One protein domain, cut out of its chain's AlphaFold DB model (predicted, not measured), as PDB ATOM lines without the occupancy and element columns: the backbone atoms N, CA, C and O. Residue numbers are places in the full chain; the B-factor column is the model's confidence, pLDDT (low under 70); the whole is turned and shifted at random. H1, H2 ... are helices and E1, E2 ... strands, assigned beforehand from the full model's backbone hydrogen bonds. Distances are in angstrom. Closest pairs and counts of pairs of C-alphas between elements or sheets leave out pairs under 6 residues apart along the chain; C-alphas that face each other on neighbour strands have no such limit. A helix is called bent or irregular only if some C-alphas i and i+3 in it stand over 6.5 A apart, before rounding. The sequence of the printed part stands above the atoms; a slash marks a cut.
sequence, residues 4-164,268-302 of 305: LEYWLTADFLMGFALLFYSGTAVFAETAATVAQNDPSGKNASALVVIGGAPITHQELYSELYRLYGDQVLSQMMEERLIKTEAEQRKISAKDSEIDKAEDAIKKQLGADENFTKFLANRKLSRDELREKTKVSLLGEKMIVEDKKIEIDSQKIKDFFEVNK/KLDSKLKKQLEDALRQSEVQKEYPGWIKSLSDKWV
ATOM      1  N   LEU A   4      59.813 132.890  43.672       43.25
ATOM      2  CA  LEU A   4      58.980 134.061  43.987       43.25
ATOM      3  C   LEU A   4      57.511 133.893  43.576       43.25
ATOM      4  O   LEU A   4      56.634 134.362  44.284       43.25
ATOM      5  N   GLU A   5      57.239 133.214  42.456       44.59
ATOM      6  CA  GLU A   5      55.863 132.890  42.067       44.59
ATOM      7  C   GLU A   5      55.262 131.865  43.020       44.59
ATOM      8  O   GLU A   5      54.102 132.010  43.334       44.59
ATOM      9  N   TYR A   6      56.024 130.898  43.538       49.16
ATOM     10  CA  TYR A   6      55.554 129.928  44.534       49.16
ATOM     11  C   TYR A   6      55.234 130.571  45.890       49.16
ATOM     12  O   TYR A   6      54.206 130.260  46.469       49.16
ATOM     13  N   TRP A   7      56.060 131.508  46.365       43.91
ATOM     14  CA  TRP A   7      55.800 132.284  47.591       43.91
ATOM     15  C   TRP A   7      54.747 133.388  47.409       43.91
ATOM     16  O   TRP A   7      54.341 134.024  48.371       43.91
ATOM     17  N   LEU A   8      54.324 133.667  46.177       44.53
ATOM     18  CA  LEU A   8      53.307 134.671  45.863       44.53
ATOM     19  C   LEU A   8      52.180 134.080  45.013       44.53
ATOM     20  O   LEU A   8      51.454 134.848  44.386       44.53
ATOM     21  N   THR A   9      52.038 132.751  44.923       47.44
ATOM     22  CA  THR A   9      50.957 132.125  44.150       47.44
ATOM     23  C   THR A   9      49.647 132.334  44.886       47.44
ATOM     24  O   THR A   9      49.619 132.502  46.109       47.44
ATOM     25  N   ALA A  10      48.550 132.236  44.133       40.22
ATOM     26  CA  ALA A  10      47.220 132.228  44.703       40.22
ATOM     27  C   ALA A  10      47.170 131.106  45.729       40.22
ATOM     28  O   ALA A  10      46.688 131.337  46.816       40.22
ATOM     29  N   ASP A  11      47.801 129.963  45.455       39.53
ATOM     30  CA  ASP A  11      47.888 128.827  46.369       39.53
ATOM     31  C   ASP A  11      48.733 129.061  47.633       39.53
ATOM     32  O   ASP A  11      48.479 128.389  48.624       39.53
ATOM     33  N   PHE A  12      49.682 130.003  47.667       46.56
ATOM     34  CA  PHE A  12      50.442 130.337  48.883       46.56
ATOM     35  C   PHE A  12      49.746 131.414  49.726       46.56
ATOM     36  O   PHE A  12      49.589 131.251  50.936       46.56
ATOM     37  N   LEU A  13      49.242 132.481  49.094       43.31
ATOM     38  CA  LEU A  13      48.459 133.531  49.767       43.31
ATOM     39  C   LEU A  13      47.090 133.008  50.241       43.31
ATOM     40  O   LEU A  13      46.689 133.229  51.382       43.31
ATOM     41  N   MET A  14      46.396 132.237  49.402       50.19
ATOM     42  CA  MET A  14      45.196 131.480  49.777       50.19
ATOM     43  C   MET A  14      45.559 130.292  50.658       50.19
ATOM     44  O   MET A  14      44.776 129.951  51.534       50.19
ATOM     45  N   GLY A  15      46.740 129.695  50.464       49.34
ATOM     46  CA  GLY A  15      47.296 128.680  51.348       49.34
ATOM     47  C   GLY A  15      47.208 129.134  52.786       49.34
ATOM     48  O   GLY A  15      46.763 128.350  53.593       49.34
ATOM     49  N   PHE A  16      47.483 130.409  53.069       47.41
ATOM     50  CA  PHE A  16      47.394 131.036  54.389       47.41
ATOM     51  C   PHE A  16      45.992 131.482  54.810       47.41
ATOM     52  O   PHE A  16      45.607 131.254  55.959       47.41
ATOM     53  N   ALA A  17      45.172 132.007  53.894       46.94
ATOM     54  CA  ALA A  17      43.746 132.241  54.168       46.94
ATOM     55  C   ALA A  17      42.974 130.930  54.457       46.94
ATOM     56  O   ALA A  17      41.966 130.938  55.160       46.94
ATOM     57  N   LEU A  18      43.469 129.799  53.946       44.56
ATOM     58  CA  LEU A  18      42.939 128.443  54.116       44.56
ATOM     59  C   LEU A  18      43.876 127.522  54.922       44.56
ATOM     60  O   LEU A  18      43.584 126.330  55.024       44.56
ATOM     61  N   LEU A  19      44.970 128.031  55.515       46.56
ATOM     62  CA  LEU A  19      45.968 127.208  56.239       46.56
ATOM     63  C   LEU A  19      45.267 126.517  57.410       46.56
ATOM     64  O   LEU A  19      45.442 125.322  57.642       46.56
ATOM     65  N   PHE A  20      44.371 127.283  58.030       48.84
ATOM     66  CA  PHE A  20      43.460 126.935  59.113       48.84
ATOM     67  C   PHE A  20      42.279 126.040  58.685       48.84
ATOM     68  O   PHE A  20      41.353 125.813  59.455       48.84
ATOM     69  N   TYR A  21      42.252 125.576  57.429       43.00
ATOM     70  CA  TYR A  21      41.199 124.705  56.896       43.00
ATOM     71  C   TYR A  21      41.735 123.481  56.149       43.00
ATOM     72  O   TYR A  21      40.947 122.696  55.622       43.00
ATOM     73  N   SER A  22      43.050 123.253  56.122       44.84
ATOM     74  CA  SER A  22      43.592 121.995  55.584       44.84
ATOM     75  C   SER A  22      43.376 120.796  56.517       44.84
ATOM     76  O   SER A  22      43.583 119.667  56.087       44.84
ATOM     77  N   GLY A  23      42.889 121.031  57.745       43.66
ATOM     78  CA  GLY A  23      42.746 120.008  58.772       43.66
ATOM     79  C   GLY A  23      44.131 119.543  59.185       43.66
ATOM     80  O   GLY A  23      44.682 118.603  58.612       43.66
ATOM     81  N   THR A  24      44.740 120.223  60.152       49.72
ATOM     82  CA  THR A  24      46.003 119.711  60.675       49.72
ATOM     83  C   THR A  24      45.733 118.357  61.334       49.72
ATOM     84  O   THR A  24      44.787 118.206  62.108       49.72
ATOM     85  N   ALA A  25      46.572 117.351  61.054       54.38
ATOM     86  CA  ALA A  25      46.454 116.012  61.652       54.38
ATOM     87  C   ALA A  25      46.484 116.026  63.196       54.38
ATOM     88  O   ALA A  25      46.194 115.019  63.833       54.38
ATOM     89  N   VAL A  26      46.798 117.183  63.789       55.06
ATOM     90  CA  VAL A  26      46.723 117.496  65.218       55.06
ATOM     91  C   VAL A  26      45.367 117.121  65.820       55.06
ATOM     92  O   VAL A  26      45.331 116.650  66.953       55.06
ATOM     93  N   PHE A  27      44.272 117.278  65.071       51.47
ATOM     94  CA  PHE A  27      42.921 116.973  65.555       51.47
ATOM     95  C   PHE A  27      42.362 115.649  65.052       51.47
ATOM     96  O   PHE A  27      41.266 115.286  65.464       51.47
ATOM     97  N   ALA A  28      43.094 114.905  64.218       55.91
ATOM     98  CA  ALA A  28      42.573 113.692  63.595       55.91
ATOM     99  C   ALA A  28      42.093 112.667  64.637       55.91
ATOM    100  O   ALA A  28      41.019 112.106  64.479       55.91
ATOM    101  N   GLU A  29      42.824 112.482  65.744       54.97
ATOM    102  CA  GLU A  29      42.428 111.548  66.812       54.97
ATOM    103  C   GLU A  29      41.212 112.033  67.618       54.97
ATOM    104  O   GLU A  29      40.307 111.252  67.917       54.97
ATOM    105  N   THR A  30      41.157 113.325  67.965       54.09
ATOM    106  CA  THR A  30      40.013 113.897  68.697       54.09
ATOM    107  C   THR A  30      38.762 113.917  67.822       54.09
ATOM    108  O   THR A  30      37.678 113.574  68.293       54.09
ATOM    109  N   ALA A  31      38.918 114.248  66.541       48.50
ATOM    110  CA  ALA A  31      37.842 114.246  65.569       48.50
ATOM    111  C   ALA A  31      37.324 112.821  65.311       48.50
ATOM    112  O   ALA A  31      36.124 112.599  65.452       48.50
ATOM    113  N   ALA A  32      38.221 111.849  65.106       51.06
ATOM    114  CA  ALA A  32      37.872 110.437  64.927       51.06
ATOM    115  C   ALA A  32      37.157 109.829  66.143       51.06
ATOM    116  O   ALA A  32      36.288 108.973  65.988       51.06
ATOM    117  N   THR A  33      37.491 110.265  67.363       50.94
ATOM    118  CA  THR A  33      36.841 109.773  68.593       50.94
ATOM    119  C   THR A  33      35.416 110.313  68.733       50.94
ATOM    120  O   THR A  33      34.500 109.569  69.074       50.94
ATOM    121  N   VAL A  34      35.198 111.596  68.427       47.88
ATOM    122  CA  VAL A  34      33.853 112.197  68.410       47.88
ATOM    123  C   VAL A  34      33.023 111.637  67.249       47.88
ATOM    124  O   VAL A  34      31.818 111.447  67.408       47.88
ATOM    125  N   ALA A  35      33.670 111.279  66.133       43.38
ATOM    126  CA  ALA A  35      33.037 110.654  64.978       43.38
ATOM    127  C   ALA A  35      32.464 109.255  65.203       43.38
ATOM    128  O   ALA A  35      31.614 108.783  64.448       43.38
ATOM    129  N   GLN A  36      32.841 108.592  66.284       44.53
ATOM    130  CA  GLN A  36      32.236 107.309  66.629       44.53
ATOM    131  C   GLN A  36      30.864 107.459  67.314       44.53
ATOM    132  O   GLN A  36      30.148 106.468  67.445       44.53
ATOM    133  N   ASN A  37      30.455 108.678  67.686       43.03
ATOM    134  CA  ASN A  37      29.157 108.963  68.302       43.03
ATOM    135  C   ASN A  37      28.170 109.546  67.270       43.03
ATOM    136  O   ASN A  37      28.005 110.761  67.174       43.03
ATOM    137  N   ASP A  38      27.508 108.674  66.499       46.62
ATOM    138  CA  ASP A  38      26.452 109.029  65.534       46.62
ATOM    139  C   ASP A  38      25.238 109.706  66.226       46.62
ATOM    140  O   ASP A  38      24.573 109.069  67.047       46.62
ATOM    141  N   PRO A  39      24.894 110.973  65.906       48.62
ATOM    142  CA  PRO A  39      23.751 111.665  66.489       48.62
ATOM    143  C   PRO A  39      22.460 111.529  65.655       48.62
ATOM    144  O   PRO A  39      21.589 112.392  65.777       48.62
ATOM    145  N   SER A  40      22.314 110.510  64.793       49.41
ATOM    146  CA  SER A  40      21.200 110.351  63.838       49.41
ATOM    147  C   SER A  40      19.785 110.367  64.465       49.41
ATOM    148  O   SER A  40      19.108 109.367  64.705       49.41
ATOM    149  N   GLY A  41      19.274 111.581  64.677       47.44
ATOM    150  CA  GLY A  41      17.879 111.882  64.955       47.44
ATOM    151  C   GLY A  41      17.014 111.631  63.720       47.44
ATOM    152  O   GLY A  41      17.035 112.401  62.766       47.44
ATOM    153  N   LYS A  42      16.257 110.532  63.771       46.69
ATOM    154  CA  LYS A  42      15.101 110.123  62.948       46.69
ATOM    155  C   LYS A  42      14.670 111.097  61.831       46.69
ATOM    156  O   LYS A  42      13.798 111.934  62.047       46.69
ATOM    157  N   ASN A  43      15.154 110.891  60.605       50.72
ATOM    158  CA  ASN A  43      14.421 111.316  59.408       50.72
ATOM    159  C   ASN A  43      14.635 110.315  58.260       50.72
ATOM    160  O   ASN A  43      15.639 110.346  57.554       50.72
ATOM    161  N   ALA A  44      13.674 109.401  58.110       56.84
ATOM    162  CA  ALA A  44      13.709 108.271  57.177       56.84
ATOM    163  C   ALA A  44      13.119 108.595  55.786       56.84
ATOM    164  O   ALA A  44      12.727 107.689  55.052       56.84
ATOM    165  N   SER A  45      12.991 109.875  55.417       61.81
ATOM    166  CA  SER A  45      12.466 110.256  54.103       61.81
ATOM    167  C   SER A  45      13.456 109.895  52.987       61.81
ATOM    168  O   SER A  45      14.659 110.164  53.076       61.81
ATOM    169  N   ALA A  46      12.937 109.265  51.929       64.62
ATOM    170  CA  ALA A  46      13.712 108.895  50.750       64.62
ATOM    171  C   ALA A  46      14.051 110.139  49.911       64.62
ATOM    172  O   ALA A  46      13.159 110.904  49.545       64.62
ATOM    173  N   LEU A  47      15.335 110.314  49.594       65.81
ATOM    174  CA  LEU A  47      15.851 111.327  48.668       65.81
ATOM    175  C   LEU A  47      15.670 110.898  47.211       65.81
ATOM    176  O   LEU A  47      15.317 111.701  46.351       65.81
ATOM    177  N   VAL A  48      15.928 109.622  46.935       71.31
ATOM    178  CA  VAL A  48      15.785 109.000  45.616       71.31
ATOM    179  C   VAL A  48      15.478 107.516  45.798       71.31
ATOM    180  O   VAL A  48      15.859 106.929  46.806       71.31
ATOM    181  N   VAL A  49      14.781 106.897  44.844       73.50
ATOM    182  CA  VAL A  49      14.501 105.453  44.836       73.50
ATOM    183  C   VAL A  49      15.066 104.847  43.557       73.50
ATOM    184  O   VAL A  49      14.721 105.291  42.463       73.50
ATOM    185  N   ILE A  50      15.914 103.823  43.680       68.94
ATOM    186  CA  ILE A  50      16.535 103.115  42.552       68.94
ATOM    187  C   ILE A  50      16.082 101.656  42.600       68.94
ATOM    188  O   ILE A  50      16.383 100.937  43.548       68.94
ATOM    189  N   GLY A  51      15.318 101.210  41.597       75.00
ATOM    190  CA  GLY A  51      14.860  99.815  41.517       75.00
ATOM    191  C   GLY A  51      14.020  99.343  42.715       75.00
ATOM    192  O   GLY A  51      13.999  98.155  43.010       75.00
ATOM    193  N   GLY A  52      13.356 100.263  43.422       78.81
ATOM    194  CA  GLY A  52      12.575  99.972  44.630       78.81
ATOM    195  C   GLY A  52      13.345 100.107  45.950       78.81
ATOM    196  O   GLY A  52      12.715 100.062  47.003       78.81
ATOM    197  N   ALA A  53      14.661 100.335  45.917       75.06
ATOM    198  CA  ALA A  53      15.464 100.629  47.103       75.06
ATOM    199  C   ALA A  53      15.616 102.155  47.288       75.06
ATOM    200  O   ALA A  53      16.136 102.822  46.385       75.06
ATOM    201  N   PRO A  54      15.142 102.742  48.403       77.81
ATOM    202  CA  PRO A  54      15.361 104.154  48.690       77.81
ATOM    203  C   PRO A  54      16.811 104.413  49.114       77.81
ATOM    204  O   PRO A  54      17.398 103.608  49.824       77.81
ATOM    205  N   ILE A  55      17.345 105.568  48.725       75.62
ATOM    206  CA  ILE A  55      18.468 106.225  49.397       75.62
ATOM    207  C   ILE A  55      17.860 107.325  50.261       75.62
ATOM    208  O   ILE A  55      17.132 108.189  49.763       75.62
ATOM    209  N   THR A  56      18.130 107.293  51.555       83.06
ATOM    210  CA  THR A  56      17.563 108.206  52.554       83.06
ATOM    211  C   THR A  56      18.518 109.345  52.901       83.06
ATOM    212  O   THR A  56      19.726 109.278  52.666       83.06
ATOM    213  N   HIS A  57      17.983 110.403  53.519       74.69
ATOM    214  CA  HIS A  57      18.816 111.451  54.118       74.69
ATOM    215  C   HIS A  57      19.808 110.898  55.145       74.69
ATOM    216  O   HIS A  57      20.937 111.377  55.212       74.69
ATOM    217  N   GLN A  58      19.398 109.896  55.925       80.25
ATOM    218  CA  GLN A  58      20.247 109.280  56.939       80.25
ATOM    219  C   GLN A  58      21.424 108.526  56.316       80.25
ATOM    220  O   GLN A  58      22.549 108.689  56.781       80.25
ATOM    221  N   GLU A  59      21.196 107.742  55.261       77.00
ATOM    222  CA  GLU A  59      22.272 107.025  54.562       77.00
ATOM    223  C   GLU A  59      23.263 107.998  53.923       77.00
ATOM    224  O   GLU A  59      24.471 107.845  54.099       77.00
ATOM    225  N   LEU A  60      22.766 109.050  53.261       80.12
ATOM    226  CA  LEU A  60      23.629 110.091  52.704       80.12
ATOM    227  C   LEU A  60      24.424 110.811  53.803       80.12
ATOM    228  O   LEU A  60      25.625 111.012  53.648       80.12
ATOM    229  N   TYR A  61      23.779 111.196  54.908       83.75
ATOM    230  CA  TYR A  61      24.448 111.871  56.020       83.75
ATOM    231  C   TYR A  61      25.519 110.986  56.657       83.75
ATOM    232  O   TYR A  61      26.638 111.447  56.849       83.75
ATOM    233  N   SER A  62      25.198 109.719  56.925       85.56
ATOM    234  CA  SER A  62      26.130 108.759  57.526       85.56
ATOM    235  C   SER A  62      27.356 108.557  56.640       85.56
ATOM    236  O   SER A  62      28.478 108.541  57.136       85.56
ATOM    237  N   GLU A  63      27.165 108.474  55.323       85.69
ATOM    238  CA  GLU A  63      28.274 108.322  54.383       85.69
ATOM    239  C   GLU A  63      29.107 109.606  54.252       85.69
ATOM    240  O   GLU A  63      30.336 109.546  54.249       85.69
ATOM    241  N   LEU A  64      28.473 110.785  54.219       83.44
ATOM    242  CA  LEU A  64      29.186 112.069  54.253       83.44
ATOM    243  C   LEU A  64      29.991 112.230  55.542       83.44
ATOM    244  O   LEU A  64      31.128 112.695  55.505       83.44
ATOM    245  N   TYR A  65      29.413 111.827  56.669       84.50
ATOM    246  CA  TYR A  65      30.069 111.840  57.963       84.50
ATOM    247  C   TYR A  65      31.251 110.867  58.000       84.50
ATOM    248  O   TYR A  65      32.341 111.236  58.416       84.50
ATOM    249  N   ARG A  66      31.086 109.654  57.469       87.44
ATOM    250  CA  ARG A  66      32.163 108.664  57.361       87.44
ATOM    251  C   ARG A  66      33.318 109.139  56.474       87.44
ATOM    252  O   ARG A  66      34.470 108.831  56.756       87.44
ATOM    253  N   LEU A  67      33.016 109.843  55.382       81.06
ATOM    254  CA  LEU A  67      34.018 110.305  54.415       81.06
ATOM    255  C   LEU A  67      34.705 111.614  54.827       81.06
ATOM    256  O   LEU A  67      35.888 111.787  54.542       81.06
ATOM    257  N   TYR A  68      33.973 112.536  55.456       85.06
ATOM    258  CA  TYR A  68      34.423 113.915  55.678       85.06
ATOM    259  C   TYR A  68      34.252 114.409  57.119       85.06
ATOM    260  O   TYR A  68      34.683 115.521  57.421       85.06
ATOM    261  N   GLY A  69      33.637 113.627  58.010       85.69
ATOM    262  CA  GLY A  69      33.292 114.033  59.376       85.69
ATOM    263  C   GLY A  69      34.500 114.515  60.170       85.69
ATOM    264  O   GLY A  69      34.473 115.632  60.681       85.69
ATOM    265  N   ASP A  70      35.588 113.742  60.176       83.62
ATOM    266  CA  ASP A  70      36.813 114.093  60.906       83.62
ATOM    267  C   ASP A  70      37.439 115.396  60.400       83.62
ATOM    268  O   ASP A  70      37.843 116.262  61.181       83.62
ATOM    269  N   GLN A  71      37.492 115.561  59.075       80.88
ATOM    270  CA  GLN A  71      38.052 116.751  58.443       80.88
ATOM    271  C   GLN A  71      37.195 117.985  58.743       80.88
ATOM    272  O   GLN A  71      37.727 119.027  59.128       80.88
ATOM    273  N   VAL A  72      35.873 117.875  58.592       87.06
ATOM    274  CA  VAL A  72      34.936 118.975  58.853       87.06
ATOM    275  C   VAL A  72      34.948 119.351  60.334       87.06
ATOM    276  O   VAL A  72      35.020 120.536  60.656       87.06
ATOM    277  N   LEU A  73      34.950 118.372  61.242       86.44
ATOM    278  CA  LEU A  73      35.032 118.626  62.677       86.44
ATOM    279  C   LEU A  73      36.351 119.312  63.048       86.44
ATOM    280  O   LEU A  73      36.323 120.314  63.759       86.44
ATOM    281  N   SER A  74      37.482 118.844  62.513       84.69
ATOM    282  CA  SER A  74      38.789 119.482  62.728       84.69
ATOM    283  C   SER A  74      38.780 120.948  62.280       84.69
ATOM    284  O   SER A  74      39.194 121.826  63.032       84.69
ATOM    285  N   GLN A  75      38.224 121.245  61.102       84.50
ATOM    286  CA  GLN A  75      38.078 122.620  60.607       84.50
ATOM    287  C   GLN A  75      37.194 123.486  61.518       84.50
ATOM    288  O   GLN A  75      37.535 124.630  61.816       84.50
ATOM    289  N   MET A  76      36.062 122.947  61.980       88.12
ATOM    290  CA  MET A  76      35.168 123.652  62.903       88.12
ATOM    291  C   MET A  76      35.839 123.914  64.255       88.12
ATOM    292  O   MET A  76      35.623 124.972  64.850       88.12
ATOM    293  N   MET A  77      36.638 122.965  64.747       90.50
ATOM    294  CA  MET A  77      37.415 123.124  65.975       90.50
ATOM    295  C   MET A  77      38.472 124.214  65.816       90.50
ATOM    296  O   MET A  77      38.496 125.127  66.637       90.50
ATOM    297  N   GLU A  78      39.289 124.166  64.760       90.75
ATOM    298  CA  GLU A  78      40.316 125.180  64.482       90.75
ATOM    299  C   GLU A  78      39.700 126.587  64.421       90.75
ATOM    300  O   GLU A  78      40.137 127.486  65.143       90.75
ATOM    301  N   GLU A  79      38.621 126.766  63.651       92.44
ATOM    302  CA  GLU A  79      37.917 128.049  63.558       92.44
ATOM    303  C   GLU A  79      37.441 128.548  64.931       92.44
ATOM    304  O   GLU A  79      37.661 129.712  65.285       92.44
ATOM    305  N   ARG A  80      36.791 127.680  65.719       94.88
ATOM    306  CA  ARG A  80      36.280 128.060  67.042       94.88
ATOM    307  C   ARG A  80      37.406 128.394  68.007       94.88
ATOM    308  O   ARG A  80      37.309 129.416  68.675       94.88
ATOM    309  N   LEU A  81      38.473 127.598  68.050       95.75
ATOM    310  CA  LEU A  81      39.631 127.844  68.914       95.75
ATOM    311  C   LEU A  81      40.227 129.231  68.659       95.75
ATOM    312  O   LEU A  81      40.450 129.991  69.601       95.75
ATOM    313  N   ILE A  82      40.426 129.587  67.388       96.25
ATOM    314  CA  ILE A  82      41.004 130.876  66.992       96.25
ATOM    315  C   ILE A  82      40.075 132.027  67.373       96.25
ATOM    316  O   ILE A  82      40.529 133.015  67.951       96.25
ATOM    317  N   LYS A  83      38.775 131.916  67.072       96.38
ATOM    318  CA  LYS A  83      37.795 132.970  67.380       96.38
ATOM    319  C   LYS A  83      37.642 133.158  68.886       96.38
ATOM    320  O   LYS A  83      37.701 134.289  69.355       96.38
ATOM    321  N   THR A  84      37.539 132.069  69.644       97.06
ATOM    322  CA  THR A  84      37.435 132.102  71.108       97.06
ATOM    323  C   THR A  84      38.677 132.721  71.752       97.06
ATOM    324  O   THR A  84      38.545 133.586  72.620       97.06
ATOM    325  N   GLU A  85      39.882 132.349  71.316       97.44
ATOM    326  CA  GLU A  85      41.114 132.953  71.834       97.44
ATOM    327  C   GLU A  85      41.209 134.444  71.477       97.44
ATOM    328  O   GLU A  85      41.516 135.274  72.337       97.44
ATOM    329  N   ALA A  86      40.902 134.802  70.227       97.88
ATOM    330  CA  ALA A  86      40.916 136.188  69.772       97.88
ATOM    331  C   ALA A  86      39.925 137.056  70.557       97.88
ATOM    332  O   ALA A  86      40.273 138.166  70.959       97.88
ATOM    333  N   GLU A  87      38.720 136.551  70.831       97.94
ATOM    334  CA  GLU A  87      37.723 137.221  71.667       97.94
ATOM    335  C   GLU A  87      38.223 137.410  73.105       97.94
ATOM    336  O   GLU A  87      38.146 138.523  73.633       97.94
ATOM    337  N   GLN A  88      38.809 136.373  73.720       97.88
ATOM    338  CA  GLN A  88      39.376 136.467  75.071       97.88
ATOM    339  C   GLN A  88      40.485 137.528  75.150       97.88
ATOM    340  O   GLN A  88      40.556 138.289  76.119       97.88
ATOM    341  N   ARG A  89      41.332 137.605  74.118       97.56
ATOM    342  CA  ARG A  89      42.451 138.557  74.013       97.56
ATOM    343  C   ARG A  89      42.054 139.915  73.439       97.56
ATOM    344  O   ARG A  89      42.881 140.823  73.411       97.56
ATOM    345  N   LYS A  90      40.802 140.076  72.999       97.88
ATOM    346  CA  LYS A  90      40.285 141.274  72.313       97.88
ATOM    347  C   LYS A  90      41.073 141.630  71.043       97.88
ATOM    348  O   LYS A  90      41.206 142.804  70.692       97.88
ATOM    349  N   ILE A  91      41.588 140.620  70.348       97.50
ATOM    350  CA  ILE A  91      42.258 140.767  69.054       97.50
ATOM    351  C   ILE A  91      41.188 140.818  67.965       97.50
ATOM    352  O   ILE A  91      40.263 140.011  67.938       97.50
ATOM    353  N   SER A  92      41.308 141.783  67.056       96.19
ATOM    354  CA  SER A  92      40.370 141.970  65.947       96.19
ATOM    355  C   SER A  92      41.094 142.081  64.607       96.19
ATOM    356  O   SER A  92      42.245 142.524  64.528       96.19
ATOM    357  N   ALA A  93      40.407 141.686  63.537       95.00
ATOM    358  CA  ALA A  93      40.787 141.986  62.163       95.00
ATOM    359  C   ALA A  93      39.837 143.060  61.624       95.00
ATOM    360  O   ALA A  93      38.619 142.940  61.757       95.00
ATOM    361  N   LYS A  94      40.403 144.134  61.075       96.75
ATOM    362  CA  LYS A  94      39.665 145.262  60.507       96.75
ATOM    363  C   LYS A  94      39.165 144.897  59.116       96.75
ATOM    364  O   LYS A  94      39.865 144.211  58.374       96.75
ATOM    365  N   ASP A  95      38.030 145.462  58.716       95.94
ATOM    366  CA  ASP A  95      37.490 145.257  57.366       95.94
ATOM    367  C   ASP A  95      38.490 145.639  56.273       95.94
ATOM    368  O   ASP A  95      38.630 144.914  55.297       95.94
ATOM    369  N   SER A  96      39.286 146.692  56.488       95.94
ATOM    370  CA  SER A  96      40.328 147.104  55.542       95.94
ATOM    371  C   SER A  96      41.466 146.091  55.376       95.94
ATOM    372  O   SER A  96      42.104 146.054  54.325       95.94
ATOM    373  N   GLU A  97      41.744 145.259  56.386       92.25
ATOM    374  CA  GLU A  97      42.721 144.167  56.276       92.25
ATOM    375  C   GLU A  97      42.147 143.019  55.435       92.25
ATOM    376  O   GLU A  97      42.852 142.455  54.598       92.25
ATOM    377  N   ILE A  98      40.853 142.731  55.606       92.81
ATOM    378  CA  ILE A  98      40.123 141.712  54.841       92.81
ATOM    379  C   ILE A  98      39.974 142.153  53.377       92.81
ATOM    380  O   ILE A  98      40.247 141.367  52.472       92.81
ATOM    381  N   ASP A  99      39.612 143.414  53.136       93.00
ATOM    382  CA  ASP A  99      39.508 144.000  51.794       93.00
ATOM    383  C   ASP A  99      40.845 143.920  51.058       93.00
ATOM    384  O   ASP A  99      40.906 143.466  49.919       93.00
ATOM    385  N   LYS A 100      41.945 144.264  51.740       89.12
ATOM    386  CA  LYS A 100      43.289 144.176  51.165       89.12
ATOM    387  C   LYS A 100      43.665 142.741  50.776       89.12
ATOM    388  O   LYS A 100      44.328 142.547  49.756       89.12
ATOM    389  N   ALA A 101      43.277 141.747  51.574       86.38
ATOM    390  CA  ALA A 101      43.510 140.340  51.259       86.38
ATOM    391  C   ALA A 101      42.656 139.874  50.064       86.38
ATOM    392  O   ALA A 101      43.170 139.216  49.159       86.38
ATOM    393  N   GLU A 102      41.384 140.275  50.007       87.19
ATOM    394  CA  GLU A 102      40.497 140.012  48.868       87.19
ATOM    395  C   GLU A 102      41.046 140.642  47.574       87.19
ATOM    396  O   GLU A 102      41.125 139.979  46.537       87.19
ATOM    397  N   ASP A 103      41.504 141.891  47.641       87.75
ATOM    398  CA  ASP A 103      42.100 142.611  46.513       87.75
ATOM    399  C   ASP A 103      43.403 141.964  46.038       87.75
ATOM    400  O   ASP A 103      43.677 141.925  44.835       87.75
ATOM    401  N   ALA A 104      44.206 141.416  46.956       82.88
ATOM    402  CA  ALA A 104      45.399 140.657  46.596       82.88
ATOM    403  C   ALA A 104      45.040 139.401  45.783       82.88
ATOM    404  O   ALA A 104      45.670 139.148  44.752       82.88
ATOM    405  N   ILE A 105      43.987 138.673  46.182       81.94
ATOM    406  CA  ILE A 105      43.474 137.513  45.437       81.94
ATOM    407  C   ILE A 105      42.969 137.951  44.054       81.94
ATOM    408  O   ILE A 105      43.370 137.375  43.042       81.94
ATOM    409  N   LYS A 106      42.145 139.003  43.969       83.81
ATOM    410  CA  LYS A 106      41.622 139.513  42.684       83.81
ATOM    411  C   LYS A 106      42.735 139.936  41.733       83.81
ATOM    412  O   LYS A 106      42.747 139.536  40.569       83.81
ATOM    413  N   LYS A 107      43.707 140.702  42.236       82.75
ATOM    414  CA  LYS A 107      44.859 141.168  41.456       82.75
ATOM    415  C   LYS A 107      45.655 140.007  40.878       82.75
ATOM    416  O   LYS A 107      46.148 140.099  39.757       82.75
ATOM    417  N   GLN A 108      45.777 138.928  41.635       72.94
ATOM    418  CA  GLN A 108      46.461 137.733  41.185       72.94
ATOM    419  C   GLN A 108      45.687 136.961  40.113       72.94
ATOM    420  O   GLN A 108      46.294 136.428  39.186       72.94
ATOM    421  N   LEU A 109      44.362 136.919  40.216       79.38
ATOM    422  CA  LEU A 109      43.503 136.265  39.229       79.38
ATOM    423  C   LEU A 109      43.357 137.075  37.928       79.38
ATOM    424  O   LEU A 109      42.851 136.551  36.937       79.38
ATOM    425  N   GLY A 110      43.801 138.335  37.908       76.12
ATOM    426  CA  GLY A 110      43.910 139.160  36.702       76.12
ATOM    427  C   GLY A 110      42.587 139.702  36.144       76.12
ATOM    428  O   GLY A 110      42.633 140.485  35.200       76.12
ATOM    429  N   ALA A 111      41.433 139.320  36.709       76.44
ATOM    430  CA  ALA A 111      40.110 139.860  36.378       76.44
ATOM    431  C   ALA A 111      39.053 139.495  37.445       76.44
ATOM    432  O   ALA A 111      39.105 138.409  38.027       76.44
ATOM    433  N   ASP A 112      38.035 140.344  37.629       80.88
ATOM    434  CA  ASP A 112      36.912 140.087  38.552       80.88
ATOM    435  C   ASP A 112      36.068 138.865  38.147       80.88
ATOM    436  O   ASP A 112      35.575 138.119  38.996       80.88
ATOM    437  N   GLU A 113      35.939 138.597  36.844       80.69
ATOM    438  CA  GLU A 113      35.254 137.395  36.351       80.69
ATOM    439  C   GLU A 113      35.966 136.112  36.817       80.69
ATOM    440  O   GLU A 113      35.320 135.134  37.207       80.69
ATOM    441  N   ASN A 114      37.303 136.131  36.855       84.44
ATOM    442  CA  ASN A 114      38.098 135.004  37.340       84.44
ATOM    443  C   ASN A 114      37.930 134.808  38.846       84.44
ATOM    444  O   ASN A 114      37.926 133.668  39.302       84.44
ATOM    445  N   PHE A 115      37.731 135.885  39.610       85.12
ATOM    446  CA  PHE A 115      37.417 135.806  41.037       85.12
ATOM    447  C   PHE A 115      36.058 135.142  41.293       85.12
ATOM    448  O   PHE A 115      35.958 134.237  42.121       85.12
ATOM    449  N   THR A 116      35.029 135.502  40.521       87.50
ATOM    450  CA  THR A 116      33.708 134.855  40.613       87.50
ATOM    451  C   THR A 116      33.781 133.364  40.273       87.50
ATOM    452  O   THR A 116      33.269 132.531  41.023       87.50
ATOM    453  N   LYS A 117      34.465 132.995  39.180       85.56
ATOM    454  CA  LYS A 117      34.676 131.582  38.806       85.56
ATOM    455  C   LYS A 117      35.487 130.830  39.860       85.56
ATOM    456  O   LYS A 117      35.172 129.687  40.177       85.56
ATOM    457  N   PHE A 118      36.507 131.471  40.421       84.06
ATOM    458  CA  PHE A 118      37.328 130.920  41.493       84.06
ATOM    459  C   PHE A 118      36.490 130.566  42.730       84.06
ATOM    460  O   PHE A 118      36.618 129.456  43.247       84.06
ATOM    461  N   LEU A 119      35.595 131.460  43.160       87.12
ATOM    462  CA  LEU A 119      34.665 131.211  44.263       87.12
ATOM    463  C   LEU A 119      33.680 130.075  43.939       87.12
ATOM    464  O   LEU A 119      33.540 129.129  44.718       87.12
ATOM    465  N   ALA A 120      33.064 130.115  42.754       87.25
ATOM    466  CA  ALA A 120      32.093 129.115  42.312       87.25
ATOM    467  C   ALA A 120      32.694 127.702  42.223       87.25
ATOM    468  O   ALA A 120      32.110 126.747  42.738       87.25
ATOM    469  N   ASN A 121      33.894 127.567  41.651       81.75
ATOM    470  CA  ASN A 121      34.608 126.288  41.545       81.75
ATOM    471  C   ASN A 121      34.921 125.673  42.915       81.75
ATOM    472  O   ASN A 121      35.069 124.458  43.036       81.75
ATOM    473  N   ARG A 122      35.015 126.510  43.951       80.81
ATOM    474  CA  ARG A 122      35.281 126.104  45.333       80.81
ATOM    475  C   ARG A 122      34.022 125.997  46.183       80.81
ATOM    476  O   ARG A 122      34.137 125.685  47.363       80.81
ATOM    477  N   LYS A 123      32.844 126.235  45.593       87.69
ATOM    478  CA  LYS A 123      31.549 126.276  46.289       87.69
ATOM    479  C   LYS A 123      31.571 127.222  47.498       87.69
ATOM    480  O   LYS A 123      30.983 126.913  48.526       87.69
ATOM    481  N   LEU A 124      32.281 128.341  47.366       86.69
ATOM    482  CA  LEU A 124      32.490 129.320  48.428       86.69
ATOM    483  C   LEU A 124      31.764 130.618  48.071       86.69
ATOM    484  O   LEU A 124      31.948 131.152  46.978       86.69
ATOM    485  N   SER A 125      30.965 131.150  48.985       92.25
ATOM    486  CA  SER A 125      30.429 132.506  48.877       92.25
ATOM    487  C   SER A 125      31.492 133.551  49.232       92.25
ATOM    488  O   SER A 125      32.494 133.271  49.895       92.25
ATOM    489  N   ARG A 126      31.274 134.801  48.812       91.12
ATOM    490  CA  ARG A 126      32.163 135.908  49.187       91.12
ATOM    491  C   ARG A 126      32.210 136.106  50.705       91.12
ATOM    492  O   ARG A 126      33.289 136.332  51.241       91.12
ATOM    493  N   ASP A 127      31.074 135.992  51.388       93.88
ATOM    494  CA  ASP A 127      31.003 136.177  52.841       93.88
ATOM    495  C   ASP A 127      31.768 135.078  53.583       93.88
ATOM    496  O   ASP A 127      32.527 135.373  54.505       93.88
ATOM    497  N   GLU A 128      31.678 133.827  53.121       89.75
ATOM    498  CA  GLU A 128      32.492 132.739  53.667       89.75
ATOM    499  C   GLU A 128      33.989 132.961  53.416       89.75
ATOM    500  O   GLU A 128      34.795 132.716  54.312       89.75
ATOM    501  N   LEU A 129      34.394 133.463  52.239       88.56
ATOM    502  CA  LEU A 129      35.794 133.837  52.000       88.56
ATOM    503  C   LEU A 129      36.257 134.910  52.992       88.56
ATOM    504  O   LEU A 129      37.354 134.801  53.546       88.56
ATOM    505  N   ARG A 130      35.442 135.944  53.214       93.31
ATOM    506  CA  ARG A 130      35.776 137.038  54.133       93.31
ATOM    507  C   ARG A 130      35.877 136.554  55.573       93.31
ATOM    508  O   ARG A 130      36.823 136.934  56.259       93.31
ATOM    509  N   GLU A 131      34.975 135.681  56.010       92.56
ATOM    510  CA  GLU A 131      35.030 135.106  57.355       92.56
ATOM    511  C   GLU A 131      36.264 134.213  57.536       92.56
ATOM    512  O   GLU A 131      36.995 134.360  58.514       92.56
ATOM    513  N   LYS A 132      36.589 133.365  56.554       88.81
ATOM    514  CA  LYS A 132      37.830 132.569  56.574       88.81
ATOM    515  C   LYS A 132      39.079 133.450  56.605       88.81
ATOM    516  O   LYS A 132      40.009 133.191  57.365       88.81
ATOM    517  N   THR A 133      39.076 134.534  55.831       89.69
ATOM    518  CA  THR A 133      40.161 135.527  55.817       89.69
ATOM    519  C   THR A 133      40.309 136.196  57.181       89.69
ATOM    520  O   THR A 133      41.421 136.325  57.685       89.69
ATOM    521  N   LYS A 134      39.198 136.572  57.820       94.69
ATOM    522  CA  LYS A 134      39.192 137.124  59.177       94.69
ATOM    523  C   LYS A 134      39.821 136.152  60.174       94.69
ATOM    524  O   LYS A 134      40.704 136.557  60.921       94.69
ATOM    525  N   VAL A 135      39.409 134.883  60.167       93.62
ATOM    526  CA  VAL A 135      39.964 133.839  61.048       93.62
ATOM    527  C   VAL A 135      41.467 133.675  60.824       93.62
ATOM    528  O   VAL A 135      42.229 133.657  61.788       93.62
ATOM    529  N   SER A 136      41.908 133.654  59.565       89.88
ATOM    530  CA  SER A 136      43.330 133.572  59.221       89.88
ATOM    531  C   SER A 136      44.140 134.765  59.746       89.88
ATOM    532  O   SER A 136      45.167 134.574  60.396       89.88
ATOM    533  N   LEU A 137      43.633 135.992  59.577       93.81
ATOM    534  CA  LEU A 137      44.266 137.206  60.108       93.81
ATOM    535  C   LEU A 137      44.336 137.211  61.642       93.81
ATOM    536  O   LEU A 137      45.318 137.685  62.213       93.81
ATOM    537  N   LEU A 138      43.307 136.705  62.328       96.50
ATOM    538  CA  LEU A 138      43.320 136.567  63.788       96.50
ATOM    539  C   LEU A 138      44.398 135.574  64.239       96.50
ATOM    540  O   LEU A 138      45.172 135.888  65.144       96.50
ATOM    541  N   GLY A 139      44.469 134.410  63.584       94.12
ATOM    542  CA  GLY A 139      45.498 133.405  63.831       94.12
ATOM    543  C   GLY A 139      46.904 133.958  63.612       94.12
ATOM    544  O   GLY A 139      47.746 133.847  64.497       94.12
ATOM    545  N   GLU A 140      47.143 134.636  62.486       93.25
ATOM    546  CA  GLU A 140      48.424 135.290  62.196       93.25
ATOM    547  C   GLU A 140      48.836 136.262  63.302       93.25
ATOM    548  O   GLU A 140      49.946 136.160  63.821       93.25
ATOM    549  N   LYS A 141      47.946 137.186  63.685       95.69
ATOM    550  CA  LYS A 141      48.238 138.191  64.718       95.69
ATOM    551  C   LYS A 141      48.632 137.538  66.038       95.69
ATOM    552  O   LYS A 141      49.633 137.934  66.629       95.69
ATOM    553  N   MET A 142      47.882 136.523  66.464       97.12
ATOM    554  CA  MET A 142      48.172 135.794  67.697       97.12
ATOM    555  C   MET A 142      49.486 135.020  67.618       97.12
ATOM    556  O   MET A 142      50.277 135.099  68.548       97.12
ATOM    557  N   ILE A 143      49.771 134.335  66.508       96.44
ATOM    558  CA  ILE A 143      51.035 133.602  66.337       96.44
ATOM    559  C   ILE A 143      52.219 134.572  66.343       96.44
ATOM    560  O   ILE A 143      53.214 134.318  67.021       96.44
ATOM    561  N   VAL A 144      52.117 135.694  65.626       95.94
ATOM    562  CA  VAL A 144      53.159 136.729  65.600       95.94
ATOM    563  C   VAL A 144      53.409 137.290  67.001       95.94
ATOM    564  O   VAL A 144      54.571 137.442  67.379       95.94
ATOM    565  N   GLU A 145      52.354 137.554  67.773       96.50
ATOM    566  CA  GLU A 145      52.449 138.040  69.155       96.50
ATOM    567  C   GLU A 145      53.058 136.985  70.098       96.50
ATOM    568  O   GLU A 145      54.030 137.271  70.801       96.50
ATOM    569  N   ASP A 146      52.556 135.749  70.066       95.94
ATOM    570  CA  ASP A 146      52.941 134.664  70.981       95.94
ATOM    571  C   ASP A 146      54.374 134.184  70.740       95.94
ATOM    572  O   ASP A 146      55.116 133.875  71.677       95.94
ATOM    573  N   LYS A 147      54.774 134.121  69.469       96.12
ATOM    574  CA  LYS A 147      56.093 133.645  69.036       96.12
ATOM    575  C   LYS A 147      57.095 134.772  68.835       96.12
ATOM    576  O   LYS A 147      58.257 134.490  68.553       96.12
ATOM    577  N   LYS A 148      56.665 136.026  69.012       95.69
ATOM    578  CA  LYS A 148      57.488 137.231  68.831       95.69
ATOM    579  C   LYS A 148      58.181 137.222  67.465       95.69
ATOM    580  O   LYS A 148      59.396 137.391  67.361       95.69
ATOM    581  N   ILE A 149      57.405 136.954  66.410       93.88
ATOM    582  CA  ILE A 149      57.936 136.835  65.045       93.88
ATOM    583  C   ILE A 149      58.353 138.217  64.540       93.88
ATOM    584  O   ILE A 149      57.528 139.051  64.155       93.88
ATOM    585  N   GLU A 150      59.665 138.421  64.482       93.25
ATOM    586  CA  GLU A 150      60.291 139.609  63.914       93.25
ATOM    587  C   GLU A 150      61.045 139.265  62.624       93.25
ATOM    588  O   GLU A 150      61.904 138.370  62.579       93.25
ATOM    589  N   ILE A 151      60.714 140.002  61.559       93.81
ATOM    590  CA  ILE A 151      61.416 139.958  60.277       93.81
ATOM    591  C   ILE A 151      62.294 141.199  60.181       93.81
ATOM    592  O   ILE A 151      61.870 142.264  59.731       93.81
ATOM    593  N   ASP A 152      63.523 141.072  60.673       93.25
ATOM    594  CA  ASP A 152      64.493 142.154  60.622       93.25
ATOM    595  C   ASP A 152      65.069 142.353  59.206       93.25
ATOM    596  O   ASP A 152      64.906 141.550  58.281       93.25
ATOM    597  N   SER A 153      65.769 143.475  59.025       92.19
ATOM    598  CA  SER A 153      66.370 143.805  57.731       92.19
ATOM    599  C   SER A 153      67.507 142.861  57.326       92.19
ATOM    600  O   SER A 153      67.821 142.821  56.137       92.19
ATOM    601  N   GLN A 154      68.128 142.135  58.261       93.19
ATOM    602  CA  GLN A 154      69.191 141.180  57.954       93.19
ATOM    603  C   GLN A 154      68.600 139.906  57.347       93.19
ATOM    604  O   GLN A 154      69.018 139.534  56.256       93.19
ATOM    605  N   LYS A 155      67.540 139.337  57.933       92.94
ATOM    606  CA  LYS A 155      66.810 138.187  57.367       92.94
ATOM    607  C   LYS A 155      66.335 138.448  55.937       92.94
ATOM    608  O   LYS A 155      66.476 137.590  55.069       92.94
ATOM    609  N   ILE A 156      65.808 139.648  55.672       92.88
ATOM    610  CA  ILE A 156      65.366 140.029  54.320       92.88
ATOM    611  C   ILE A 156      66.552 140.084  53.351       92.88
ATOM    612  O   ILE A 156      66.440 139.603  52.223       92.88
ATOM    613  N   LYS A 157      67.682 140.668  53.772       93.00
ATOM    614  CA  LYS A 157      68.899 140.741  52.951       93.00
ATOM    615  C   LYS A 157      69.471 139.356  52.674       93.00
ATOM    616  O   LYS A 157      69.758 139.061  51.520       93.00
ATOM    617  N   ASP A 158      69.577 138.510  53.692       91.81
ATOM    618  CA  ASP A 158      70.101 137.149  53.564       91.81
ATOM    619  C   ASP A 158      69.231 136.331  52.607       91.81
ATOM    620  O   ASP A 158      69.738 135.718  51.665       91.81
ATOM    621  N   PHE A 159      67.906 136.397  52.772       88.44
ATOM    622  CA  PHE A 159      66.976 135.742  51.858       88.44
ATOM    623  C   PHE A 159      67.103 136.283  50.430       88.44
ATOM    624  O   PHE A 159      67.116 135.504  49.474       88.44
ATOM    625  N   PHE A 160      67.198 137.605  50.270       89.12
ATOM    626  CA  PHE A 160      67.355 138.237  48.966       89.12
ATOM    627  C   PHE A 160      68.641 137.790  48.267       89.12
ATOM    628  O   PHE A 160      68.570 137.385  47.111       89.12
ATOM    629  N   GLU A 161      69.792 137.817  48.943       89.25
ATOM    630  CA  GLU A 161      71.077 137.457  48.331       89.25
ATOM    631  C   GLU A 161      71.131 135.971  47.955       89.25
ATOM    632  O   GLU A 161      71.533 135.642  46.839       89.25
ATOM    633  N   VAL A 162      70.628 135.075  48.814       87.19
ATOM    634  CA  VAL A 162      70.560 133.630  48.516       87.19
ATOM    635  C   VAL A 162      69.646 133.330  47.321       87.19
ATOM    636  O   VAL A 162      69.877 132.373  46.581       87.19
ATOM    637  N   ASN A 163      68.607 134.141  47.102       83.00
ATOM    638  CA  ASN A 163      67.608 133.893  46.061       83.00
ATOM    639  C   ASN A 163      67.717 134.830  44.852       83.00
ATOM    640  O   ASN A 163      66.936 134.681  43.916       83.00
ATOM    641  N   LYS A 164      68.675 135.757  44.821       82.44
ATOM    642  CA  LYS A 164      68.748 136.894  43.885       82.44
ATOM    643  C   LYS A 164      68.537 136.542  42.414       82.44
ATOM    644  O   LYS A 164      67.781 137.226  41.724       82.44
ATOM    645  N   LYS A 268      66.626 143.709  42.139       88.62
ATOM    646  CA  LYS A 268      67.110 144.766  43.025       88.62
ATOM    647  C   LYS A 268      66.196 144.800  44.234       88.62
ATOM    648  O   LYS A 268      64.980 144.761  44.076       88.62
ATOM    649  N   LEU A 269      66.785 144.886  45.423       88.62
ATOM    650  CA  LEU A 269      66.030 144.985  46.666       88.62
ATOM    651  C   LEU A 269      65.482 146.410  46.838       88.62
ATOM    652  O   LEU A 269      65.995 147.202  47.625       88.62
ATOM    653  N   ASP A 270      64.473 146.753  46.041       90.12
ATOM    654  CA  ASP A 270      63.726 148.000  46.184       90.12
ATOM    655  C   ASP A 270      62.703 147.920  47.333       90.12
ATOM    656  O   ASP A 270      62.523 146.878  47.967       90.12
ATOM    657  N   SER A 271      62.037 149.036  47.639       90.69
ATOM    658  CA  SER A 271      61.074 149.111  48.747       90.69
ATOM    659  C   SER A 271      59.884 148.167  48.572       90.69
ATOM    660  O   SER A 271      59.396 147.609  49.557       90.69
ATOM    661  N   LYS A 272      59.436 147.950  47.331       87.31
ATOM    662  CA  LYS A 272      58.316 147.064  47.019       87.31
ATOM    663  C   LYS A 272      58.720 145.609  47.234       87.31
ATOM    664  O   LYS A 272      58.028 144.902  47.963       87.31
ATOM    665  N   LEU A 273      59.844 145.181  46.660       86.00
ATOM    666  CA  LEU A 273      60.356 143.826  46.826       86.00
ATOM    667  C   LEU A 273      60.716 143.557  48.287       86.00
ATOM    668  O   LEU A 273      60.381 142.497  48.803       86.00
ATOM    669  N   LYS A 274      61.316 144.526  48.988       90.44
ATOM    670  CA  LYS A 274      61.595 144.411  50.424       90.44
ATOM    671  C   LYS A 274      60.323 144.105  51.212       90.44
ATOM    672  O   LYS A 274      60.346 143.199  52.037       90.44
ATOM    673  N   LYS A 275      59.221 144.816  50.939       88.88
ATOM    674  CA  LYS A 275      57.945 144.572  51.622       88.88
ATOM    675  C   LYS A 275      57.362 143.199  51.287       88.88
ATOM    676  O   LYS A 275      56.918 142.497  52.182       88.88
ATOM    677  N   GLN A 276      57.424 142.790  50.021       84.38
ATOM    678  CA  GLN A 276      56.969 141.459  49.603       84.38
ATOM    679  C   GLN A 276      57.768 140.335  50.270       84.38
ATOM    680  O   GLN A 276      57.183 139.349  50.701       84.38
ATOM    681  N   LEU A 277      59.091 140.487  50.375       88.00
ATOM    682  CA  LEU A 277      59.946 139.524  51.065       88.00
ATOM    683  C   LEU A 277      59.686 139.513  52.572       88.00
ATOM    684  O   LEU A 277      59.674 138.443  53.166       88.00
ATOM    685  N   GLU A 278      59.458 140.676  53.184       90.56
ATOM    686  CA  GLU A 278      59.086 140.761  54.598       90.56
ATOM    687  C   GLU A 278      57.789 139.992  54.877       90.56
ATOM    688  O   GLU A 278      57.755 139.155  55.778       90.56
ATOM    689  N   ASP A 279      56.744 140.251  54.088       86.31
ATOM    690  CA  ASP A 279      55.439 139.612  54.247       86.31
ATOM    691  C   ASP A 279      55.542 138.095  53.990       86.31
ATOM    692  O   ASP A 279      55.058 137.306  54.799       86.31
ATOM    693  N   ALA A 280      56.265 137.667  52.948       83.25
ATOM    694  CA  ALA A 280      56.475 136.248  52.648       83.25
ATOM    695  C   ALA A 280      57.274 135.513  53.739       83.25
ATOM    696  O   ALA A 280      56.927 134.392  54.115       83.25
ATOM    697  N   LEU A 281      58.327 136.135  54.281       88.56
ATOM    698  CA  LEU A 281      59.109 135.562  55.382       88.56
ATOM    699  C   LEU A 281      58.274 135.463  56.660       88.56
ATOM    700  O   LEU A 281      58.300 134.429  57.322       88.56
ATOM    701  N   ARG A 282      57.496 136.501  56.988       89.31
ATOM    702  CA  ARG A 282      56.570 136.483  58.131       89.31
ATOM    703  C   ARG A 282      55.577 135.337  58.000       89.31
ATOM    704  O   ARG A 282      55.423 134.554  58.932       89.31
ATOM    705  N   GLN A 283      54.961 135.219  56.832       84.56
ATOM    706  CA  GLN A 283      54.001 134.169  56.523       84.56
ATOM    707  C   GLN A 283      54.629 132.773  56.642       84.56
ATOM    708  O   GLN A 283      54.021 131.873  57.220       84.56
ATOM    709  N   SER A 284      55.868 132.607  56.167       84.62
ATOM    710  CA  SER A 284      56.633 131.363  56.305       84.62
ATOM    711  C   SER A 284      56.880 130.982  57.768       84.62
ATOM    712  O   SER A 284      56.736 129.813  58.125       84.62
ATOM    713  N   GLU A 285      57.266 131.937  58.617       89.19
ATOM    714  CA  GLU A 285      57.484 131.683  60.048       89.19
ATOM    715  C   GLU A 285      56.165 131.356  60.759       89.19
ATOM    716  O   GLU A 285      56.094 130.401  61.529       89.19
ATOM    717  N   VAL A 286      55.085 132.079  60.449       89.31
ATOM    718  CA  VAL A 286      53.757 131.795  61.013       89.31
ATOM    719  C   VAL A 286      53.286 130.391  60.633       89.31
ATOM    720  O   VAL A 286      52.828 129.645  61.496       89.31
ATOM    721  N   GLN A 287      53.447 129.996  59.368       84.06
ATOM    722  CA  GLN A 287      53.088 128.656  58.901       84.06
ATOM    723  C   GLN A 287      53.869 127.562  59.639       84.06
ATOM    724  O   GLN A 287      53.306 126.520  59.974       84.06
ATOM    725  N   LYS A 288      55.155 127.795  59.909       88.12
ATOM    726  CA  LYS A 288      56.007 126.864  60.655       88.12
ATOM    727  C   LYS A 288      55.549 126.702  62.107       88.12
ATOM    728  O   LYS A 288      55.575 125.591  62.633       88.12
ATOM    729  N   GLU A 289      55.120 127.787  62.742       92.50
ATOM    730  CA  GLU A 289      54.664 127.780  64.137       92.50
ATOM    731  C   GLU A 289      53.215 127.291  64.301       92.50
ATOM    732  O   GLU A 289      52.838 126.844  65.392       92.50
ATOM    733  N   TYR A 290      52.414 127.338  63.231       90.44
ATOM    734  CA  TYR A 290      50.977 127.068  63.263       90.44
ATOM    735  C   TYR A 290      50.593 125.738  63.943       90.44
ATOM    736  O   TYR A 290      49.784 125.789  64.872       90.44
ATOM    737  N   PRO A 291      51.176 124.566  63.599       89.56
ATOM    738  CA  PRO A 291      50.743 123.291  64.183       89.56
ATOM    739  C   PRO A 291      50.938 123.220  65.703       89.56
ATOM    740  O   PRO A 291      50.087 122.708  66.428       89.56
ATOM    741  N   GLY A 292      52.053 123.759  66.207       92.50
ATOM    742  CA  GLY A 292      52.320 123.806  67.646       92.50
ATOM    743  C   GLY A 292      51.431 124.820  68.363       92.50
ATOM    744  O   GLY A 292      50.969 124.568  69.477       92.50
ATOM    745  N   TRP A 293      51.166 125.956  67.718       95.44
ATOM    746  CA  TRP A 293      50.310 127.001  68.261       95.44
ATOM    747  C   TRP A 293      48.846 126.558  68.365       95.44
ATOM    748  O   TRP A 293      48.262 126.661  69.444       95.44
ATOM    749  N   ILE A 294      48.267 125.975  67.311       93.19
ATOM    750  CA  ILE A 294      46.865 125.534  67.341       93.19
ATOM    751  C   ILE A 294      46.649 124.392  68.343       93.19
ATOM    752  O   ILE A 294      45.642 124.370  69.052       93.19
ATOM    753  N   LYS A 295      47.645 123.505  68.501       92.69
ATOM    754  CA  LYS A 295      47.652 122.497  69.568       92.69
ATOM    755  C   LYS A 295      47.610 123.142  70.955       92.69
ATOM    756  O   LYS A 295      46.876 122.672  71.817       92.69
ATOM    757  N   SER A 296      48.351 124.228  71.178       94.31
ATOM    758  CA  SER A 296      48.326 124.917  72.475       94.31
ATOM    759  C   SER A 296      46.959 125.536  72.794       94.31
ATOM    760  O   SER A 296      46.525 125.491  73.944       94.31
ATOM    761  N   LEU A 297      46.240 126.037  71.779       94.69
ATOM    762  CA  LEU A 297      44.860 126.495  71.953       94.69
ATOM    763  C   LEU A 297      43.927 125.330  72.274       94.69
ATOM    764  O   LEU A 297      43.081 125.451  73.158       94.69
ATOM    765  N   SER A 298      44.105 124.196  71.595       91.75
ATOM    766  CA  SER A 298      43.359 122.976  71.901       91.75
ATOM    767  C   SER A 298      43.550 122.546  73.351       91.75
ATOM    768  O   SER A 298      42.570 122.362  74.062       91.75
ATOM    769  N   ASP A 299      44.800 122.434  73.808       92.81
ATOM    770  CA  ASP A 299      45.135 122.015  75.175       92.81
ATOM    771  C   ASP A 299      44.540 122.972  76.232       92.81
ATOM    772  O   ASP A 299      44.242 122.554  77.352       92.81
ATOM    773  N   LYS A 300      44.343 124.249  75.877       93.44
ATOM    774  CA  LYS A 300      43.732 125.276  76.733       93.44
ATOM    775  C   LYS A 300      42.202 125.195  76.787       93.44
ATOM    776  O   LYS A 300      41.631 125.372  77.862       93.44
ATOM    777  N   TRP A 301      41.540 125.007  75.646       92.69
ATOM    778  CA  TRP A 301      40.088 125.193  75.519       92.69
ATOM    779  C   TRP A 301      39.286 123.898  75.425       92.69
ATOM    780  O   TRP A 301      38.116 123.879  75.812       92.69
ATOM    781  N   VAL A 302      39.874 122.822  74.905       88.69
ATOM    782  CA  VAL A 302      39.172 121.550  74.729       88.69
ATOM    783  C   VAL A 302      39.159 120.808  76.062       88.69
ATOM    784  O   VAL A 302      40.181 120.315  76.539       88.69
TER     785      VAL A 302
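Overview. This is residues 4 to 164 and 268 to 302 of the 305 residues of the protein "PpiC domain-containing protein" of bacterium (UniProt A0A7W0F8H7). Helices H1, H3b and H4 pack on H6 in the middle of a loose body, and a long arm, made of H3a with the hairpin E1 and E2 at its tip, reaches out from it. At the opposite end of the longest axis H7 packs on H8a, while H8b packs on H3b and H5 makes a corner with H4. The printed part has 196 residues with eight named helices and two named strands, in the order H1, H2, E1, E2, H3, H4, H5, H6, H7, H8; the strands form one antiparallel sheet, and the class is mostly helix. The whole is loose, with a radius of gyration of the C-alphas of 20.6 A, and spans 71 by 43 by 31 A.

Along the chain. H1, residues 10 to 17, begins at C-alpha 10 (47.220, 132.228, 44.703). H2, residues 25 to 34, is irregular: C-alphas 26 and 29 are 7.5 A apart. E1, residues 46 to 50, and E2, residues 53 to 56, are 10.4 A and 9.6 A long. H3, residues 57 to 89, was assigned as one helix by its hydrogen bonds but is bent, with C-alphas 67 and 70 8.0 A apart; its arms are H3a, residues 57 to 67, 15.2 A, and H3b, residues 70 to 89, 28.3 A. H4, residues 95 to 109, measures 21.1 A, H5, residues 112 to 121, 14.3 A, and H6, residues 126 to 147, 31.2 A. H7 is residues 153 to 164. H8, residues 271 to 301, also one helix by its hydrogen bonds, is bent, with C-alphas 288 and 291 7.3 A apart; H8a, residues 271 to 288, is 25.7 A long and H8b, residues 291 to 301, ends at C-alpha 301 (40.088, 125.193, 75.519).

Arrangement. H6 is the hub. It touches H3b at a steep tilt of 62 degrees, the closest C-alphas being Ile 82 and Gly 139, 6.0 A. H1 touches H6 at Ala 17 and Thr 133, 5.1 A, and H4 touches H6 at Ile 98 and Thr 133, 6.3 A. H6 and H8a only just touch, with 3 pairs of C-alphas within 8 A, closest at Ile 143 and Val 286, 6.2 A. H7 touches H8a at Ile 156 and Glu 278, 6.3 A. H8b touches H3b at Leu 81 and Leu 297, 6.2 A, and H2 touches H3b at Ala 31 and Asp 70, 4.8 A. H4 and H5 touch only at the corner, at Lys 106 and Phe 115, 5.8 A. H3a touches no helix and stands about perpendicular to H3b, at 77 degrees. In the hairpin E1 and E2, N 47 and O 55 are 2.8 A apart and N 50 and O 53 2.9 A, within hydrogen-bond range. Every O i to N i+4 pair is within range in H1, H3a, H3b, H4, H5, H6, H7, H8a and H8b; in H2, 4 of 6 are.

Size, cuts and confidence. The two C-alphas farthest apart are those of Gly 52 and Gln 154, 71.3 A. Residues 165 to 267 are not printed, and C-alphas 164 and 268 are 8.1 A apart across the cut. The link from H2 to E1, 11 residues, is long. The mean pLDDT of the printed part is 79.7; residues 4 to 47 and residue 50 are under 70.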